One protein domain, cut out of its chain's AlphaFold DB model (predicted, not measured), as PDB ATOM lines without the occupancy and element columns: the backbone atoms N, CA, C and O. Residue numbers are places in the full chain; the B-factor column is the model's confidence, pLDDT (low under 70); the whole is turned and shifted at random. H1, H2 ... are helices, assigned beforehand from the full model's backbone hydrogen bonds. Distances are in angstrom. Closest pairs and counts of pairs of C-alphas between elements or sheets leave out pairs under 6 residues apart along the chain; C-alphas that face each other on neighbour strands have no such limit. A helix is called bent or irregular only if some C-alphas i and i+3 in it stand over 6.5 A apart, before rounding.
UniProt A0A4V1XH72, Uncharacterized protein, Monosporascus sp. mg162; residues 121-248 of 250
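What this domain is: This is residues 121 to 248 of the 250 residues of an uncharacterized protein of Monosporascus sp. mg162 (UniProt A0A4V1XH72). What shape is this? It is an open frame of helices: H3 and H1 pack side by side at one end, and H4 runs from near H3 to the other end, where its residues 223 to 227 meet H5 in a helical hairpin. H2 lies out at that same end, and residues 140 to 151, of which 151 belongs to H2, stick out. What is it built of? There are 128 residues printed, with five named helices, H1 to H5 in chain order, and no named strand; the class is all helix. It is only just compact, close to loose, with a radius of gyration of the C-alphas of 16.4 A and spans of 44 by 41 by 25 A.

How they stand to each other: What touches the longest helix? H3, residues 180 to 200, touches H1, residues 121 to 136, with residues 190 to 199 alone, the same way at 37 degrees, only just a steep tilt; the closest C-alphas, of Ala 131 and Leu 198, are 4.6 A apart. What touches H4, residues 210 to 227? H5, residues 236 to 247, forms a hairpin with it, opposite ways at a shallow tilt of 13 degrees; the closest C-alphas, of Val 227 and Thr 243, are 5.5 A apart. H2, residues 151 to 166, only just touches it, with 3 pairs of C-alphas within 8 A, the closest being Leu 159 and Ser 225 at 6.8 A. Are the backbones complete? O i to N i+4 pairs within hydrogen-bond range number 10 of 12 in H1, 8 of 12 in H2, 15 of 17 in H3, 7 of 8 in H5 and 6 of 14 in H4, where 12 of 15 O i to N i+3 pairs are within range.

Where its parts are: Is H3 even? It spans 28.7 A and is irregular: C-alphas 185 and 188 are 7.9 A apart. Where are the anchors? H1, 23.4 A long, begins at C-alpha 121 (2.561, 10.679, 11.079), and H5, 15.6 A, ends at C-alpha 247 (1.995, -8.254, -1.110); H2 measures 23.5 A and H4 27.1 A.

The domain as a whole: How far does it reach? The two C-alphas farthest apart, of Ala 165 and Glu 200, are 44.7 A apart, and the printed part has no cut. Which links are long, and where is confidence low? The links H1 to H2 and H2 to H3 are long; 42 residues have pLDDT under 70, among them 150 to 176.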
ATOM      1  N   GLU A 121       1.703   9.624  10.535       92.19
ATOM      2  CA  GLU A 121       2.561  10.679  11.079       92.19
ATOM      3  C   GLU A 121       3.853  10.109  11.674       92.19
ATOM      4  O   GLU A 121       4.922  10.714  11.575       92.19
ATOM      5  N   ARG A 122       3.787   8.909  12.265       88.81
ATOM      6  CA  ARG A 122       4.978   8.224  12.780       88.81
ATOM      7  C   ARG A 122       5.858   7.699  11.647       88.81
ATOM      8  O   ARG A 122       7.080   7.686  11.800       88.81
ATOM      9  N   VAL A 123       5.265   7.263  10.536       87.69
ATOM     10  CA  VAL A 123       6.001   6.783   9.356       87.69
ATOM     11  C   VAL A 123       6.750   7.928   8.676       87.69
ATOM     12  O   VAL A 123       7.914   7.742   8.325       87.69
ATOM     13  N   LEU A 124       6.164   9.127   8.600       89.62
ATOM     14  CA  LEU A 124       6.837  10.312   8.051       89.62
ATOM     15  C   LEU A 124       8.168  10.611   8.764       89.62
ATOM     16  O   LEU A 124       9.185  10.825   8.110       89.62
ATOM     17  N   VAL A 125       8.208  10.492  10.097       90.69
ATOM     18  CA  VAL A 125       9.447  10.680  10.881       90.69
ATOM     19  C   VAL A 125      10.532   9.665  10.504       90.69
ATOM     20  O   VAL A 125      11.722   9.975  10.553       90.69
ATOM     21  N   VAL A 126      10.156   8.435  10.145       88.81
ATOM     22  CA  VAL A 126      11.106   7.398   9.706       88.81
ATOM     23  C   VAL A 126      11.625   7.701   8.309       88.81
ATOM     24  O   VAL A 126      12.825   7.584   8.057       88.81
ATOM     25  N   VAL A 127      10.730   8.123   7.423       88.81
ATOM     26  CA  VAL A 127      11.052   8.497   6.049       88.81
ATOM     27  C   VAL A 127      12.025   9.679   6.009       88.81
ATOM     28  O   VAL A 127      12.975   9.648   5.233       88.81
ATOM     29  N   GLU A 128      11.898  10.647   6.920       93.50
ATOM     30  CA  GLU A 128      12.888  11.722   7.103       93.50
ATOM     31  C   GLU A 128      14.282  11.188   7.455       93.50
ATOM     32  O   GLU A 128      15.291  11.675   6.945       93.50
ATOM     33  N   GLN A 129      14.367  10.169   8.321       93.25
ATOM     34  CA  GLN A 129      15.656   9.555   8.646       93.25
ATOM     35  C   GLN A 129      16.259   8.889   7.405       93.25
ATOM     36  O   GLN A 129      17.451   9.051   7.145       93.25
ATOM     37  N   LEU A 130      15.446   8.173   6.624       90.62
ATOM     38  CA  LEU A 130      15.895   7.539   5.387       90.62
ATOM     39  C   LEU A 130      16.371   8.576   4.358       90.62
ATOM     40  O   LEU A 130      17.444   8.409   3.782       90.62
ATOM     41  N   ALA A 131      15.641   9.682   4.204       92.19
ATOM     42  CA  ALA A 131      16.035  10.810   3.365       92.19
ATOM     43  C   ALA A 131      17.389  11.398   3.793       92.19
ATOM     44  O   ALA A 131      18.253  11.625   2.947       92.19
ATOM     45  N   ALA A 132      17.632  11.560   5.099       94.00
ATOM     46  CA  ALA A 132      18.920  12.028   5.613       94.00
ATOM     47  C   ALA A 132      20.081  11.080   5.269       94.00
ATOM     48  O   ALA A 132      21.194  11.541   5.001       94.00
ATOM     49  N   LEU A 133      19.842   9.763   5.276       92.75
ATOM     50  CA  LEU A 133      20.829   8.781   4.822       92.75
ATOM     51  C   LEU A 133      21.073   8.894   3.322       92.75
ATOM     52  O   LEU A 133      22.223   9.047   2.921       92.75
ATOM     53  N   HIS A 134      20.010   8.856   2.521       93.12
ATOM     54  CA  HIS A 134      20.108   8.896   1.066       93.12
ATOM     55  C   HIS A 134      20.771  10.179   0.565       93.12
ATOM     56  O   HIS A 134      21.663  10.085  -0.272       93.12
ATOM     57  N   ALA A 135      20.434  11.343   1.130       95.25
ATOM     58  CA  ALA A 135      21.098  12.608   0.822       95.25
ATOM     59  C   ALA A 135      22.606  12.540   1.109       95.25
ATOM     60  O   ALA A 135      23.425  12.867   0.255       95.25
ATOM     61  N   ALA A 136      22.993  12.048   2.291       94.44
ATOM     62  CA  ALA A 136      24.397  11.962   2.691       94.44
ATOM     63  C   ALA A 136      25.217  10.934   1.897       94.44
ATOM     64  O   ALA A 136      26.449  10.997   1.892       94.44
ATOM     65  N   THR A 137      24.553   9.970   1.260       91.88
ATOM     66  CA  THR A 137      25.188   8.966   0.399       91.88
ATOM     67  C   THR A 137      24.940   9.196  -1.087       91.88
ATOM     68  O   THR A 137      25.357   8.373  -1.902       91.88
ATOM     69  N   TRP A 138      24.283  10.295  -1.458       93.06
ATOM     70  CA  TRP A 138      23.936  10.566  -2.844       93.06
ATOM     71  C   TRP A 138      25.193  10.732  -3.699       93.06
ATOM     72  O   TRP A 138      26.163  11.377  -3.298       93.06
ATOM     73  N   GLY A 139      25.200  10.107  -4.878       89.31
ATOM     74  CA  GLY A 139      26.342  10.134  -5.795       89.31
ATOM     75  C   GLY A 139      27.585   9.380  -5.305       89.31
ATOM     76  O   GLY A 139      28.600   9.373  -6.005       89.31
ATOM     77  N   MET A 140      27.541   8.720  -4.140       89.00
ATOM     78  CA  MET A 140      28.619   7.825  -3.732       89.00
ATOM     79  C   MET A 140      28.665   6.615  -4.662       89.00
ATOM     80  O   MET A 140      27.655   5.958  -4.903       89.00
ATOM     81  N   ARG A 141      29.861   6.294  -5.156       86.06
ATOM     82  CA  ARG A 141      30.064   5.187  -6.088       86.06
ATOM     83  C   ARG A 141      30.850   4.051  -5.448       86.06
ATOM     84  O   ARG A 141      31.697   4.295  -4.587       86.06
ATOM     85  N   SER A 142      30.591   2.818  -5.873       81.62
ATOM     86  CA  SER A 142      31.192   1.611  -5.292       81.62
ATOM     87  C   SER A 142      32.722   1.597  -5.362       81.62
ATOM     88  O   SER A 142      33.354   1.025  -4.476       81.62
ATOM     89  N   GLU A 143      33.335   2.289  -6.329       86.94
ATOM     90  CA  GLU A 143      34.794   2.380  -6.456       86.94
ATOM     91  C   GLU A 143      35.440   3.058  -5.231       86.94
ATOM     92  O   GLU A 143      36.537   2.687  -4.820       86.94
ATOM     93  N   GLY A 144      34.737   4.002  -4.591       86.12
ATOM     94  CA  GLY A 144      35.176   4.643  -3.344       86.12
ATOM     95  C   GLY A 144      34.899   3.817  -2.082       86.12
ATOM     96  O   GLY A 144      35.342   4.181  -0.991       86.12
ATOM     97  N   TYR A 145      34.159   2.712  -2.205       86.88
ATOM     98  CA  TYR A 145      33.706   1.883  -1.089       86.88
ATOM     99  C   TYR A 145      33.834   0.392  -1.433       86.88
ATOM    100  O   TYR A 145      32.832  -0.319  -1.427       86.88
ATOM    101  N   PRO A 146      35.055  -0.131  -1.660       84.62
ATOM    102  CA  PRO A 146      35.269  -1.509  -2.128       84.62
ATOM    103  C   PRO A 146      34.789  -2.599  -1.147       84.62
ATOM    104  O   PRO A 146      34.692  -3.772  -1.500       84.62
ATOM    105  N   TRP A 147      34.483  -2.230   0.102       83.00
ATOM    106  CA  TRP A 147      33.861  -3.112   1.095       83.00
ATOM    107  C   TRP A 147      32.353  -3.321   0.843       83.00
ATOM    108  O   TRP A 147      31.792  -4.349   1.238       83.00
ATOM    109  N   ILE A 148      31.702  -2.390   0.136       81.38
ATOM    110  CA  ILE A 148      30.348  -2.553  -0.392       81.38
ATOM    111  C   ILE A 148      30.452  -3.429  -1.633       81.38
ATOM    112  O   ILE A 148      31.137  -3.124  -2.599       81.38
ATOM    113  N   THR A 149      29.778  -4.564  -1.586       74.06
ATOM    114  CA  THR A 149      29.888  -5.617  -2.599       74.06
ATOM    115  C   THR A 149      28.500  -6.106  -3.002       74.06
ATOM    116  O   THR A 149      27.527  -5.808  -2.310       74.06
ATOM    117  N   PRO A 150      28.356  -6.935  -4.041       66.69
ATOM    118  CA  PRO A 150      27.062  -7.520  -4.392       66.69
ATOM    119  C   PRO A 150      26.595  -8.615  -3.420       66.69
ATOM    120  O   PRO A 150      25.666  -9.340  -3.717       66.69
ATOM    121  N   ALA A 151      27.192  -8.784  -2.231       62.38
ATOM    122  CA  ALA A 151      26.838  -9.890  -1.324       62.38
ATOM    123  C   ALA A 151      25.357  -9.944  -0.901       62.38
ATOM    124  O   ALA A 151      24.906 -10.973  -0.414       62.38
ATOM    125  N   TYR A 152      24.618  -8.842  -1.066       62.06
ATOM    126  CA  TYR A 152      23.172  -8.810  -0.849       62.06
ATOM    127  C   TYR A 152      22.406  -9.573  -1.940       62.06
ATOM    128  O   TYR A 152      21.357 -10.130  -1.669       62.06
ATOM    129  N   GLU A 153      22.958  -9.668  -3.144       61.38
ATOM    130  CA  GLU A 153      22.449 -10.513  -4.223       61.38
ATOM    131  C   GLU A 153      22.528 -11.989  -3.829       61.38
ATOM    132  O   GLU A 153      21.559 -12.710  -3.974       61.38
ATOM    133  N   GLN A 154      23.625 -12.427  -3.199       57.19
ATOM    134  CA  GLN A 154      23.731 -13.784  -2.643       57.19
ATOM    135  C   GLN A 154      22.754 -14.025  -1.480       57.19
ATOM    136  O   GLN A 154      22.267 -15.138  -1.318       57.19
ATOM    137  N   LEU A 155      22.438 -12.991  -0.687       61.41
ATOM    138  CA  LEU A 155      21.369 -13.049   0.314       61.41
ATOM    139  C   LEU A 155      20.008 -13.226  -0.364       61.41
ATOM    140  O   LEU A 155      19.282 -14.132   0.014       61.41
ATOM    141  N   ILE A 156      19.676 -12.393  -1.353       60.81
ATOM    142  CA  ILE A 156      18.417 -12.491  -2.100       60.81
ATOM    143  C   ILE A 156      18.323 -13.856  -2.785       60.81
ATOM    144  O   ILE A 156      17.313 -14.521  -2.627       60.81
ATOM    145  N   LEU A 157      19.384 -14.338  -3.433       59.75
ATOM    146  CA  LEU A 157      19.430 -15.656  -4.069       59.75
ATOM    147  C   LEU A 157      19.303 -16.806  -3.056       59.75
ATOM    148  O   LEU A 157      18.546 -17.742  -3.294       59.75
ATOM    149  N   GLY A 158      19.994 -16.743  -1.914       59.59
ATOM    150  CA  GLY A 158      19.877 -17.750  -0.851       59.59
ATOM    151  C   GLY A 158      18.491 -17.764  -0.202       59.59
ATOM    152  O   GLY A 158      17.954 -18.816   0.121       59.59
ATOM    153  N   LEU A 159      17.872 -16.596  -0.069       58.91
ATOM    154  CA  LEU A 159      16.499 -16.446   0.387       58.91
ATOM    155  C   LEU A 159      15.484 -16.919  -0.678       58.91
ATOM    156  O   LEU A 159      14.525 -17.611  -0.348       58.91
ATOM    157  N   MET A 160      15.734 -16.670  -1.966       53.38
ATOM    158  CA  MET A 160      14.935 -17.178  -3.092       53.38
ATOM    159  C   MET A 160      14.958 -18.711  -3.198       53.38
ATOM    160  O   MET A 160      13.988 -19.290  -3.669       53.38
ATOM    161  N   GLN A 161      15.981 -19.405  -2.688       56.44
ATOM    162  CA  GLN A 161      15.941 -20.875  -2.582       56.44
ATOM    163  C   GLN A 161      14.825 -21.378  -1.647       56.44
ATOM    164  O   GLN A 161      14.390 -22.518  -1.770       56.44
ATOM    165  N   THR A 162      14.339 -20.528  -0.732       52.06
ATOM    166  CA  THR A 162      13.225 -20.835   0.186       52.06
ATOM    167  C   THR A 162      11.867 -20.492  -0.447       52.06
ATOM    168  O   THR A 162      10.844 -21.058  -0.073       52.06
ATOM    169  N   TYR A 163      11.857 -19.617  -1.463       47.66
ATOM    170  CA  TYR A 163      10.661 -19.220  -2.216       47.66
ATOM    171  C   TYR A 163      10.041 -20.397  -2.983       47.66
ATOM    172  O   TYR A 163       8.839 -20.630  -2.870       47.66
ATOM    173  N   ASP A 164      10.865 -21.197  -3.673       41.69
ATOM    174  CA  ASP A 164      10.399 -22.384  -4.412       41.69
ATOM    175  C   ASP A 164       9.837 -23.484  -3.495       41.69
ATOM    176  O   ASP A 164       9.056 -24.325  -3.942       41.69
ATOM    177  N   ALA A 165      10.216 -23.477  -2.213       46.06
ATOM    178  CA  ALA A 165       9.748 -24.448  -1.233       46.06
ATOM    179  C   ALA A 165       8.412 -24.055  -0.581       46.06
ATOM    180  O   ALA A 165       7.665 -24.948  -0.181       46.06
ATOM    181  N   GLU A 166       8.105 -22.756  -0.460       45.03
ATOM    182  CA  GLU A 166       7.015 -22.306   0.416       45.03
ATOM    183  C   GLU A 166       5.914 -21.482  -0.269       45.03
ATOM    184  O   GLU A 166       4.775 -21.548   0.197       45.03
ATOM    185  N   ILE A 167       6.169 -20.717  -1.345       45.16
ATOM    186  CA  ILE A 167       5.176 -19.728  -1.819       45.16
ATOM    187  C   ILE A 167       5.199 -19.545  -3.349       45.16
ATOM    188  O   ILE A 167       5.931 -18.718  -3.881       45.16
ATOM    189  N   ARG A 168       4.302 -20.242  -4.063       38.75
ATOM    190  CA  ARG A 168       3.784 -19.796  -5.372       38.75
ATOM    191  C   ARG A 168       2.361 -19.264  -5.203       38.75
ATOM    192  O   ARG A 168       1.454 -20.061  -4.975       38.75
ATOM    193  N   ALA A 169       2.177 -17.957  -5.358       32.34
ATOM    194  CA  ALA A 169       0.934 -17.308  -5.790       32.34
ATOM    195  C   ALA A 169       1.226 -15.840  -6.156       32.34
ATOM    196  O   ALA A 169       2.177 -15.262  -5.629       32.34
ATOM    197  N   ASP A 170       0.434 -15.311  -7.090       35.06
ATOM    198  CA  ASP A 170       0.583 -14.027  -7.787       35.06
ATOM    199  C   ASP A 170       0.536 -12.760  -6.901       35.06
ATOM    200  O   ASP A 170       0.096 -12.812  -5.757       35.06
ATOM    201  N   ASP A 171       1.033 -11.680  -7.531       40.53
ATOM    202  CA  ASP A 171       0.958 -10.223  -7.290       40.53
ATOM    203  C   ASP A 171       1.312  -9.599  -5.914       40.53
ATOM    204  O   ASP A 171       0.912 -10.044  -4.845       40.53
ATOM    205  N   GLY A 172       2.089  -8.498  -5.941       32.81
ATOM    206  CA  GLY A 172       2.296  -7.658  -4.754       32.81
ATOM    207  C   GLY A 172       3.360  -6.555  -4.846       32.81
ATOM    208  O   GLY A 172       4.436  -6.764  -5.404       32.81
ATOM    209  N   THR A 173       3.062  -5.381  -4.260       38.53
ATOM    210  CA  THR A 173       3.998  -4.251  -4.054       38.53
ATOM    211  C   THR A 173       3.868  -3.616  -2.629       38.53
ATOM    212  O   THR A 173       2.750  -3.429  -2.150       38.53
ATOM    213  N   PRO A 174       4.977  -3.281  -1.918       52.41
ATOM    214  CA  PRO A 174       5.126  -3.381  -0.452       52.41
ATOM    215  C   PRO A 174       5.570  -2.119   0.359       52.41
ATOM    216  O   PRO A 174       6.745  -1.767   0.367       52.41
ATOM    217  N   SER A 175       4.745  -1.603   1.289       57.50
ATOM    218  CA  SER A 175       5.229  -0.918   2.523       57.50
ATOM    219  C   SER A 175       4.510  -1.468   3.763       57.50
ATOM    220  O   SER A 175       3.289  -1.591   3.770       57.50
ATOM    221  N   SER A 176       5.258  -1.852   4.809       66.31
ATOM    222  CA  SER A 176       4.737  -2.663   5.931       66.31
ATOM    223  C   SER A 176       4.533  -1.940   7.257       66.31
ATOM    224  O   SER A 176       4.058  -2.552   8.217       66.31
ATOM    225  N   ALA A 177       4.974  -0.689   7.373       77.50
ATOM    226  CA  ALA A 177       4.790   0.065   8.612       77.50
ATOM    227  C   ALA A 177       3.326   0.504   8.784       77.50
ATOM    228  O   ALA A 177       2.837   0.580   9.908       77.50
ATOM    229  N   LEU A 178       2.634   0.738   7.671       79.69
ATOM    230  CA  LEU A 178       1.218   1.083   7.612       79.69
ATOM    231  C   LEU A 178       0.345  -0.173   7.490       79.69
ATOM    232  O   LEU A 178       0.817  -1.248   7.102       79.69
ATOM    233  N   SER A 179      -0.943  -0.023   7.804       83.44
ATOM    234  CA  SER A 179      -1.962  -0.949   7.301       83.44
ATOM    235  C   SER A 179      -2.052  -0.847   5.768       83.44
ATOM    236  O   SER A 179      -1.514   0.086   5.166       83.44
ATOM    237  N   VAL A 180      -2.707  -1.810   5.114       80.00
ATOM    238  CA  VAL A 180      -2.899  -1.752   3.652       80.00
ATOM    239  C   VAL A 180      -3.774  -0.553   3.288       80.00
ATOM    240  O   VAL A 180      -3.500   0.149   2.317       80.00
ATOM    241  N   GLU A 181      -4.798  -0.302   4.097       83.88
ATOM    242  CA  GLU A 181      -5.738   0.800   3.951       83.88
ATOM    243  C   GLU A 181      -5.036   2.157   4.094       83.88
ATOM    244  O   GLU A 181      -5.127   2.988   3.190       83.88
ATOM    245  N   ASP A 182      -4.270   2.355   5.171       83.94
ATOM    246  CA  ASP A 182      -3.551   3.614   5.412       83.94
ATOM    247  C   ASP A 182      -2.462   3.842   4.364       83.94
ATOM    248  O   ASP A 182      -2.226   4.974   3.947       83.94
ATOM    249  N   ARG A 183      -1.803   2.775   3.893       83.75
ATOM    250  CA  ARG A 183      -0.831   2.892   2.803       83.75
ATOM    251  C   ARG A 183      -1.497   3.426   1.543       83.75
ATOM    252  O   ARG A 183      -1.019   4.412   1.002       83.75
ATOM    253  N   ARG A 184      -2.617   2.845   1.111       84.25
ATOM    254  CA  ARG A 184      -3.352   3.336  -0.068       84.25
ATOM    255  C   ARG A 184      -3.799   4.790   0.085       84.25
ATOM    256  O   ARG A 184      -3.817   5.523  -0.897       84.25
ATOM    257  N   ALA A 185      -4.139   5.207   1.303       87.38
ATOM    258  CA  ALA A 185      -4.552   6.577   1.584       87.38
ATOM    259  C   ALA A 185      -3.388   7.586   1.598       87.38
ATOM    260  O   ALA A 185      -3.598   8.738   1.231       87.38
ATOM    261  N   HIS A 186      -2.184   7.175   2.014       88.12
ATOM    262  CA  HIS A 186      -1.091   8.097   2.363       88.12
ATOM    263  C   HIS A 186       0.233   7.859   1.621       88.12
ATOM    264  O   HIS A 186       1.203   8.574   1.867       88.12
ATOM    265  N   GLU A 187       0.324   6.858   0.744       86.12
ATOM    266  CA  GLU A 187       1.569   6.486   0.054       86.12
ATOM    267  C   GLU A 187       2.144   7.649  -0.753       86.12
ATOM    268  O   GLU A 187       3.307   8.008  -0.592       86.12
ATOM    269  N   ASN A 188       1.295   8.298  -1.542       89.44
ATOM    270  CA  ASN A 188       1.661   9.457  -2.341       89.44
ATOM    271  C   ASN A 188       2.186  10.616  -1.475       89.44
ATOM    272  O   ASN A 188       3.284  11.114  -1.727       89.44
ATOM    273  N   ASP A 189       1.474  10.968  -0.404       91.62
ATOM    274  CA  ASP A 189       1.902  12.009   0.539       91.62
ATOM    275  C   ASP A 189       3.230  11.646   1.225       91.62
ATOM    276  O   ASP A 189       4.078  12.503   1.478       91.62
ATOM    277  N   THR A 190       3.440  10.356   1.499       90.56
ATOM    278  CA  THR A 190       4.676   9.838   2.098       90.56
ATOM    279  C   THR A 190       5.861   9.980   1.142       90.56
ATOM    280  O   THR A 190       6.948  10.372   1.575       90.56
ATOM    281  N   ILE A 191       5.666   9.698  -0.151       90.81
ATOM    282  CA  ILE A 191       6.684   9.888  -1.193       90.81
ATOM    283  C   ILE A 191       6.990  11.380  -1.365       90.81
ATOM    284  O   ILE A 191       8.157  11.765  -1.386       90.81
ATOM    285  N   ASP A 192       5.973  12.238  -1.403       94.38
ATOM    286  CA  ASP A 192       6.176  13.684  -1.543       94.38
ATOM    287  C   ASP A 192       6.951  14.250  -0.339       94.38
ATOM    288  O   ASP A 192       7.890  15.038  -0.497       94.38
ATOM    289  N   HIS A 193       6.631  13.784   0.874       95.19
ATOM    290  CA  HIS A 193       7.367  14.142   2.089       95.19
ATOM    291  C   HIS A 193       8.813  13.636   2.070       95.19
ATOM    292  O   HIS A 193       9.723  14.356   2.491       95.19
ATOM    293  N   TYR A 194       9.047  12.425   1.554       94.69
ATOM    294  CA  TYR A 194      10.390  11.884   1.346       94.69
ATOM    295  C   TYR A 194      11.215  12.772   0.410       94.69
ATOM    296  O   TYR A 194      12.323  13.164   0.776       94.69
ATOM    297  N   LEU A 195      10.686  13.110  -0.769       96.19
ATOM    298  CA  LEU A 195      11.390  13.906  -1.780       96.19
ATOM    299  C   LEU A 195      11.711  15.311  -1.263       96.19
ATOM    300  O   LEU A 195      12.832  15.799  -1.429       96.19
ATOM    301  N   LYS A 196      10.764  15.929  -0.552       97.31
ATOM    302  CA  LYS A 196      10.991  17.205   0.133       97.31
ATOM    303  C   LYS A 196      12.113  17.094   1.169       97.31
ATOM    304  O   LYS A 196      13.054  17.885   1.139       97.31
ATOM    305  N   SER A 197      12.042  16.097   2.050       96.69
ATOM    306  CA  SER A 197      13.058  15.869   3.087       96.69
ATOM    307  C   SER A 197      14.436  15.599   2.475       96.69
ATOM    308  O   SER A 197      15.448  16.086   2.972       96.69
ATOM    309  N   LEU A 198      14.489  14.845   1.372       96.19
ATOM    310  CA  LEU A 198      15.720  14.534   0.649       96.19
ATOM    311  C   LEU A 198      16.415  15.818   0.184       96.19
ATOM    312  O   LEU A 198      17.609  15.982   0.440       96.19
ATOM    313  N   ALA A 199      15.668  16.738  -0.429       97.12
ATOM    314  CA  ALA A 199      16.185  18.040  -0.839       97.12
ATOM    315  C   ALA A 199      16.636  18.890   0.367       97.12
ATOM    316  O   ALA A 199      17.720  19.472   0.340       97.12
ATOM    317  N   GLU A 200      15.867  18.912   1.462       97.12
ATOM    318  CA  GLU A 200      16.219  19.640   2.696       97.12
ATOM    319  C   GLU A 200      17.518  19.132   3.348       97.12
ATOM    320  O   GLU A 200      18.284  19.915   3.920       97.12
ATOM    321  N   PHE A 201      17.814  17.833   3.231       96.88
ATOM    322  CA  PHE A 201      19.077  17.247   3.689       96.88
ATOM    323  C   PHE A 201      20.246  17.424   2.704       96.88
ATOM    324  O   PHE A 201      21.354  16.972   3.000       96.88
ATOM    325  N   GLY A 202      20.037  18.117   1.581       96.00
ATOM    326  CA  GLY A 202      21.061  18.405   0.573       96.00
ATOM    327  C   GLY A 202      21.184  17.351  -0.529       96.00
ATOM    328  O   GLY A 202      22.181  17.342  -1.250       96.00
ATOM    329  N   GLY A 203      20.201  16.456  -0.647       95.56
ATOM    330  CA  GLY A 203      20.041  15.576  -1.800       95.56
ATOM    331  C   GLY A 203      19.493  16.321  -3.028       95.56
ATOM    332  O   GLY A 203      19.254  17.531  -2.979       95.56
ATOM    333  N   PRO A 204      19.296  15.619  -4.156       96.00
ATOM    334  CA  PRO A 204      18.720  16.217  -5.356       96.00
ATOM    335  C   PRO A 204      17.260  16.628  -5.135       96.00
ATOM    336  O   PRO A 204      16.536  16.035  -4.335       96.00
ATOM    337  N   THR A 205      16.815  17.620  -5.902       96.62
ATOM    338  CA  THR A 205      15.389  17.927  -6.052       96.62
ATOM    339  C   THR A 205      14.826  17.064  -7.174       96.62
ATOM    340  O   THR A 205      15.369  17.074  -8.277       96.62
ATOM    341  N   MET A 206      13.773  16.308  -6.881       93.69
ATOM    342  CA  MET A 206      13.092  15.419  -7.824       93.69
ATOM    343  C   MET A 206      11.584  15.584  -7.653       93.69
ATOM    344  O   MET A 206      11.113  15.867  -6.549       93.69
ATOM    345  N   GLU A 207      10.844  15.409  -8.740       93.19
ATOM    346  CA  GLU A 207       9.385  15.361  -8.722       93.19
ATOM    347  C   GLU A 207       8.920  13.904  -8.701       93.19
ATOM    348  O   GLU A 207       9.667  12.999  -9.068       93.19
ATOM    349  N   ARG A 208       7.685  13.655  -8.258       93.19
ATOM    350  CA  ARG A 208       7.083  12.317  -8.295       93.19
ATOM    351  C   ARG A 208       6.598  11.987  -9.714       93.19
ATOM    352  O   ARG A 208       5.394  11.918  -9.965       93.19
ATOM    353  N   ASP A 209       7.543  11.857 -10.638       92.19
ATOM    354  CA  ASP A 209       7.312  11.481 -12.033       92.19
ATOM    355  C   ASP A 209       7.327   9.953 -12.238       92.19
ATOM    356  O   ASP A 209       7.439   9.174 -11.289       92.19
ATOM    357  N   GLU A 210       7.161   9.511 -13.486       81.75
ATOM    358  CA  GLU A 210       7.107   8.087 -13.834       81.75
ATOM    359  C   GLU A 210       8.403   7.341 -13.480       81.75
ATOM    360  O   GLU A 210       8.341   6.206 -13.007       81.75
ATOM    361  N   GLU A 211       9.566   7.977 -13.645       84.69
ATOM    362  CA  GLU A 211      10.864   7.371 -13.332       84.69
ATOM    363  C   GLU A 211      11.031   7.195 -11.819       84.69
ATOM    364  O   GLU A 211      11.365   6.107 -11.348       84.69
ATOM    365  N   VAL A 212      10.717   8.231 -11.036       85.25
ATOM    366  CA  VAL A 212      10.766   8.160  -9.571       85.25
ATOM    367  C   VAL A 212       9.787   7.121  -9.034       85.25
ATOM    368  O   VAL A 212      10.123   6.385  -8.104       85.25
ATOM    369  N   MET A 213       8.594   7.017  -9.620       82.00
ATOM    370  CA  MET A 213       7.619   6.003  -9.220       82.00
ATOM    371  C   MET A 213       8.043   4.587  -9.615       82.00
ATOM    372  O   MET A 213       7.793   3.654  -8.850       82.00
ATOM    373  N   ALA A 214       8.731   4.413 -10.745       74.31
ATOM    374  CA  ALA A 214       9.326   3.134 -11.121       74.31
ATOM    375  C   ALA A 214      10.435   2.716 -10.138       74.31
ATOM    376  O   ALA A 214      10.440   1.585  -9.656       74.31
ATOM    377  N   GLU A 215      11.325   3.633  -9.751       76.38
ATOM    378  CA  GLU A 215      12.382   3.341  -8.773       76.38
ATOM    379  C   GLU A 215      11.839   3.124  -7.355       76.38
ATOM    380  O   GLU A 215      12.303   2.237  -6.629       76.38
ATOM    381  N   TYR A 216      10.801   3.866  -6.965       78.06
ATOM    382  CA  TYR A 216      10.039   3.572  -5.755       78.06
ATOM    383  C   TYR A 216       9.489   2.141  -5.804       78.06
ATOM    384  O   TYR A 216       9.704   1.374  -4.860       78.06
ATOM    385  N   ALA A 217       8.895   1.744  -6.935       72.38
ATOM    386  CA  ALA A 217       8.399   0.393  -7.152       72.38
ATOM    387  C   ALA A 217       9.508  -0.680  -7.115       72.38
ATOM    388  O   ALA A 217       9.261  -1.800  -6.675       72.38
ATOM    389  N   HIS A 218      10.742  -0.360  -7.515       66.25
ATOM    390  CA  HIS A 218      11.889  -1.269  -7.408       66.25
ATOM    391  C   HIS A 218      12.421  -1.403  -5.974       66.25
ATOM    392  O   HIS A 218      12.800  -2.502  -5.555       66.25
ATOM    393  N   SER A 219      12.430  -0.315  -5.191       68.75
ATOM    394  CA  SER A 219      12.955  -0.284  -3.807       68.75
ATOM    395  C   SER A 219      12.339  -1.362  -2.900       68.75
ATOM    396  O   SER A 219      12.960  -1.915  -1.983       68.75
ATOM    397  N   PHE A 220      11.118  -1.725  -3.238       67.31
ATOM    398  CA  PHE A 220      10.291  -2.753  -2.661       67.31
ATOM    399  C   PHE A 220      10.794  -4.191  -2.778       67.31
ATOM    400  O   PHE A 220      10.400  -5.030  -1.967       67.31
ATOM    401  N   MET A 221      11.712  -4.491  -3.701       62.72
ATOM    402  CA  MET A 221      12.391  -5.791  -3.730       62.72
ATOM    403  C   MET A 221      13.099  -6.098  -2.402       62.72
ATOM    404  O   MET A 221      13.228  -7.260  -2.018       62.72
ATOM    405  N   SER A 222      13.513  -5.066  -1.656       61.75
ATOM    406  CA  SER A 222      14.097  -5.230  -0.319       61.75
ATOM    407  C   SER A 222      13.147  -5.906   0.685       61.75
ATOM    408  O   SER A 222      13.609  -6.586   1.601       61.75
ATOM    409  N   SER A 223      11.831  -5.796   0.482       63.97
ATOM    410  CA  SER A 223      10.790  -6.383   1.332       63.97
ATOM    411  C   SER A 223      10.621  -7.889   1.135       63.97
ATOM    412  O   SER A 223      10.084  -8.569   2.016       63.97
ATOM    413  N   PHE A 224      11.131  -8.435   0.024       66.56
ATOM    414  CA  PHE A 224      11.030  -9.858  -0.300       66.56
ATOM    415  C   PHE A 224      11.658 -10.738   0.779       66.56
ATOM    416  O   PHE A 224      11.197 -11.852   0.995       66.56
ATOM    417  N   SER A 225      12.629 -10.218   1.546       65.94
ATOM    418  CA  SER A 225      13.271 -10.953   2.638       65.94
ATOM    419  C   SER A 225      12.307 -11.450   3.716       65.94
ATOM    420  O   SER A 225      12.632 -12.409   4.405       65.94
ATOM    421  N   TRP A 226      11.150 -10.802   3.898       72.38
ATOM    422  CA  TRP A 226      10.131 -11.256   4.850       72.38
ATOM    423  C   TRP A 226       9.324 -12.442   4.334       72.38
ATOM    424  O   TRP A 226       8.983 -13.311   5.126       72.38
ATOM    425  N   VAL A 227       9.063 -12.493   3.025       69.94
ATOM    426  CA  VAL A 227       8.286 -13.555   2.359       69.94
ATOM    427  C   VAL A 227       8.988 -14.906   2.473       69.94
ATOM    428  O   VAL A 227       8.361 -15.943   2.618       69.94
ATOM    429  N   VAL A 228      10.310 -14.861   2.448       69.50
ATOM    430  CA  VAL A 228      11.236 -15.998   2.424       69.50
ATOM    431  C   VAL A 228      11.989 -16.174   3.746       69.50
ATOM    432  O   VAL A 228      12.963 -16.923   3.819       69.50
ATOM    433  N   ALA A 229      11.595 -15.443   4.794       72.62
ATOM    434  CA  ALA A 229      12.216 -15.572   6.104       72.62
ATOM    435  C   ALA A 229      11.841 -16.935   6.709       72.62
ATOM    436  O   ALA A 229      10.661 -17.167   6.976       72.62
ATOM    437  N   PRO A 230      12.812 -17.821   6.996       68.88
ATOM    438  CA  PRO A 230      12.496 -19.134   7.536       68.88
ATOM    439  C   PRO A 230      11.907 -19.010   8.946       68.88
ATOM    440  O   PRO A 230      12.297 -18.138   9.732       68.88
ATOM    441  N   SER A 231      11.041 -19.957   9.315       69.50
ATOM    442  CA  SER A 231      10.394 -20.017  10.638       69.50
ATOM    443  C   SER A 231      11.376 -20.112  11.821       69.50
ATOM    444  O   SER A 231      11.042 -19.788  12.961       69.50
ATOM    445  N   SER A 232      12.625 -20.511  11.552       67.38
ATOM    446  CA  SER A 232      13.726 -20.498  12.523       67.38
ATOM    447  C   SER A 232      14.231 -19.089  12.872       67.38
ATOM    448  O   SER A 232      14.877 -18.914  13.905       67.38
ATOM    449  N   MET A 233      13.944 -18.080  12.042       70.75
ATOM    450  CA  MET A 233      14.341 -16.683  12.254       70.75
ATOM    451  C   MET A 233      13.188 -15.786  12.725       70.75
ATOM    452  O   MET A 233      13.432 -14.833  13.470       70.75
ATOM    453  N   GLN A 234      11.953 -16.059  12.294       75.56
ATOM    454  CA  GLN A 234      10.739 -15.320  12.665       75.56
ATOM    455  C   GLN A 234       9.553 -16.273  12.812       75.56
ATOM    456  O   GLN A 234       9.502 -17.310  12.166       75.56
ATOM    457  N   THR A 235       8.566 -15.920  13.639       82.00
ATOM    458  CA  THR A 235       7.346 -16.735  13.743       82.00
ATOM    459  C   THR A 235       6.534 -16.657  12.448       82.00
ATOM    460  O   THR A 235       6.465 -15.598  11.824       82.00
ATOM    461  N   MET A 236       5.853 -17.747  12.075       79.69
ATOM    462  CA  MET A 236       4.990 -17.762  10.880       79.69
ATOM    463  C   MET A 236       3.880 -16.711  10.947       79.69
ATOM    464  O   MET A 236       3.531 -16.118   9.936       79.69
ATOM    465  N   GLU A 237       3.363 -16.417  12.140       84.31
ATOM    466  CA  GLU A 237       2.402 -15.330  12.347       84.31
ATOM    467  C   GLU A 237       2.973 -13.969  11.914       84.31
ATOM    468  O   GLU A 237       2.320 -13.224  11.183       84.31
ATOM    469  N   ARG A 238       4.217 -13.665  12.307       84.81
ATOM    470  CA  ARG A 238       4.904 -12.429  11.916       84.81
ATOM    471  C   ARG A 238       5.218 -12.402  10.432       84.81
ATOM    472  O   ARG A 238       4.989 -11.375   9.803       84.81
ATOM    473  N   VAL A 239       5.701 -13.516   9.883       80.50
ATOM    474  CA  VAL A 239       5.943 -13.664   8.442       80.50
ATOM    475  C   VAL A 239       4.652 -13.386   7.676       80.50
ATOM    476  O   VAL A 239       4.618 -12.464   6.874       80.50
ATOM    477  N   HIS A 240       3.548 -14.059   8.005       80.06
ATOM    478  CA  HIS A 240       2.257 -13.843   7.351       80.06
ATOM    479  C   HIS A 240       1.748 -12.405   7.488       80.06
ATOM    480  O   HIS A 240       1.280 -11.826   6.509       80.06
ATOM    481  N   ALA A 241       1.832 -11.808   8.680       81.38
ATOM    482  CA  ALA A 241       1.391 -10.435   8.895       81.38
ATOM    483  C   ALA A 241       2.214  -9.425   8.078       81.38
ATOM    484  O   ALA A 241       1.669  -8.432   7.594       81.38
ATOM    485  N   MET A 242       3.527  -9.631   7.950       82.62
ATOM    486  CA  MET A 242       4.401  -8.774   7.140       82.62
ATOM    487  C   MET A 242       4.164  -9.014   5.648       82.62
ATOM    488  O   MET A 242       3.929  -8.053   4.921       82.62
ATOM    489  N   THR A 243       4.115 -10.275   5.209       76.69
ATOM    490  CA  THR A 243       3.822 -10.665   3.822       76.69
ATOM    491  C   THR A 243       2.499 -10.076   3.343       76.69
ATOM    492  O   THR A 243       2.467  -9.498   2.268       76.69
ATOM    493  N   LYS A 244       1.423 -10.109   4.143       75.50
ATOM    494  CA  LYS A 244       0.135  -9.496   3.757       75.50
ATOM    495  C   LYS A 244       0.238  -7.996   3.476       75.50
ATOM    496  O   LYS A 244      -0.335  -7.524   2.503       75.50
ATOM    497  N   ARG A 245       0.960  -7.243   4.311       77.25
ATOM    498  CA  ARG A 245       1.153  -5.798   4.091       77.25
ATOM    499  C   ARG A 245       2.047  -5.514   2.891       77.25
ATOM    500  O   ARG A 245       1.850  -4.517   2.205       77.25
ATOM    501  N   TYR A 246       3.009  -6.399   2.651       71.25
ATOM    502  CA  TYR A 246       3.957  -6.280   1.560       71.25
ATOM    503  C   TYR A 246       3.404  -6.720   0.194       71.25
ATOM    504  O   TYR A 246       3.789  -6.155  -0.820       71.25
ATOM    505  N   MET A 247       2.500  -7.695   0.150       66.75
ATOM    506  CA  MET A 247       1.995  -8.254  -1.110       66.75
ATOM    507  C   MET A 247       0.618  -7.715  -1.507       66.75
ATOM    508  O   MET A 247       0.106  -8.048  -2.564       66.75
ATOM    509  N   ALA A 248      -0.012  -6.861  -0.698       62.44
ATOM    510  CA  ALA A 248      -1.253  -6.225  -1.121       62.44
ATOM    511  C   ALA A 248      -0.983  -5.262  -2.291       62.44
ATOM    512  O   ALA A 248      -0.211  -4.317  -2.141       62.44
TER     513      ALA A 248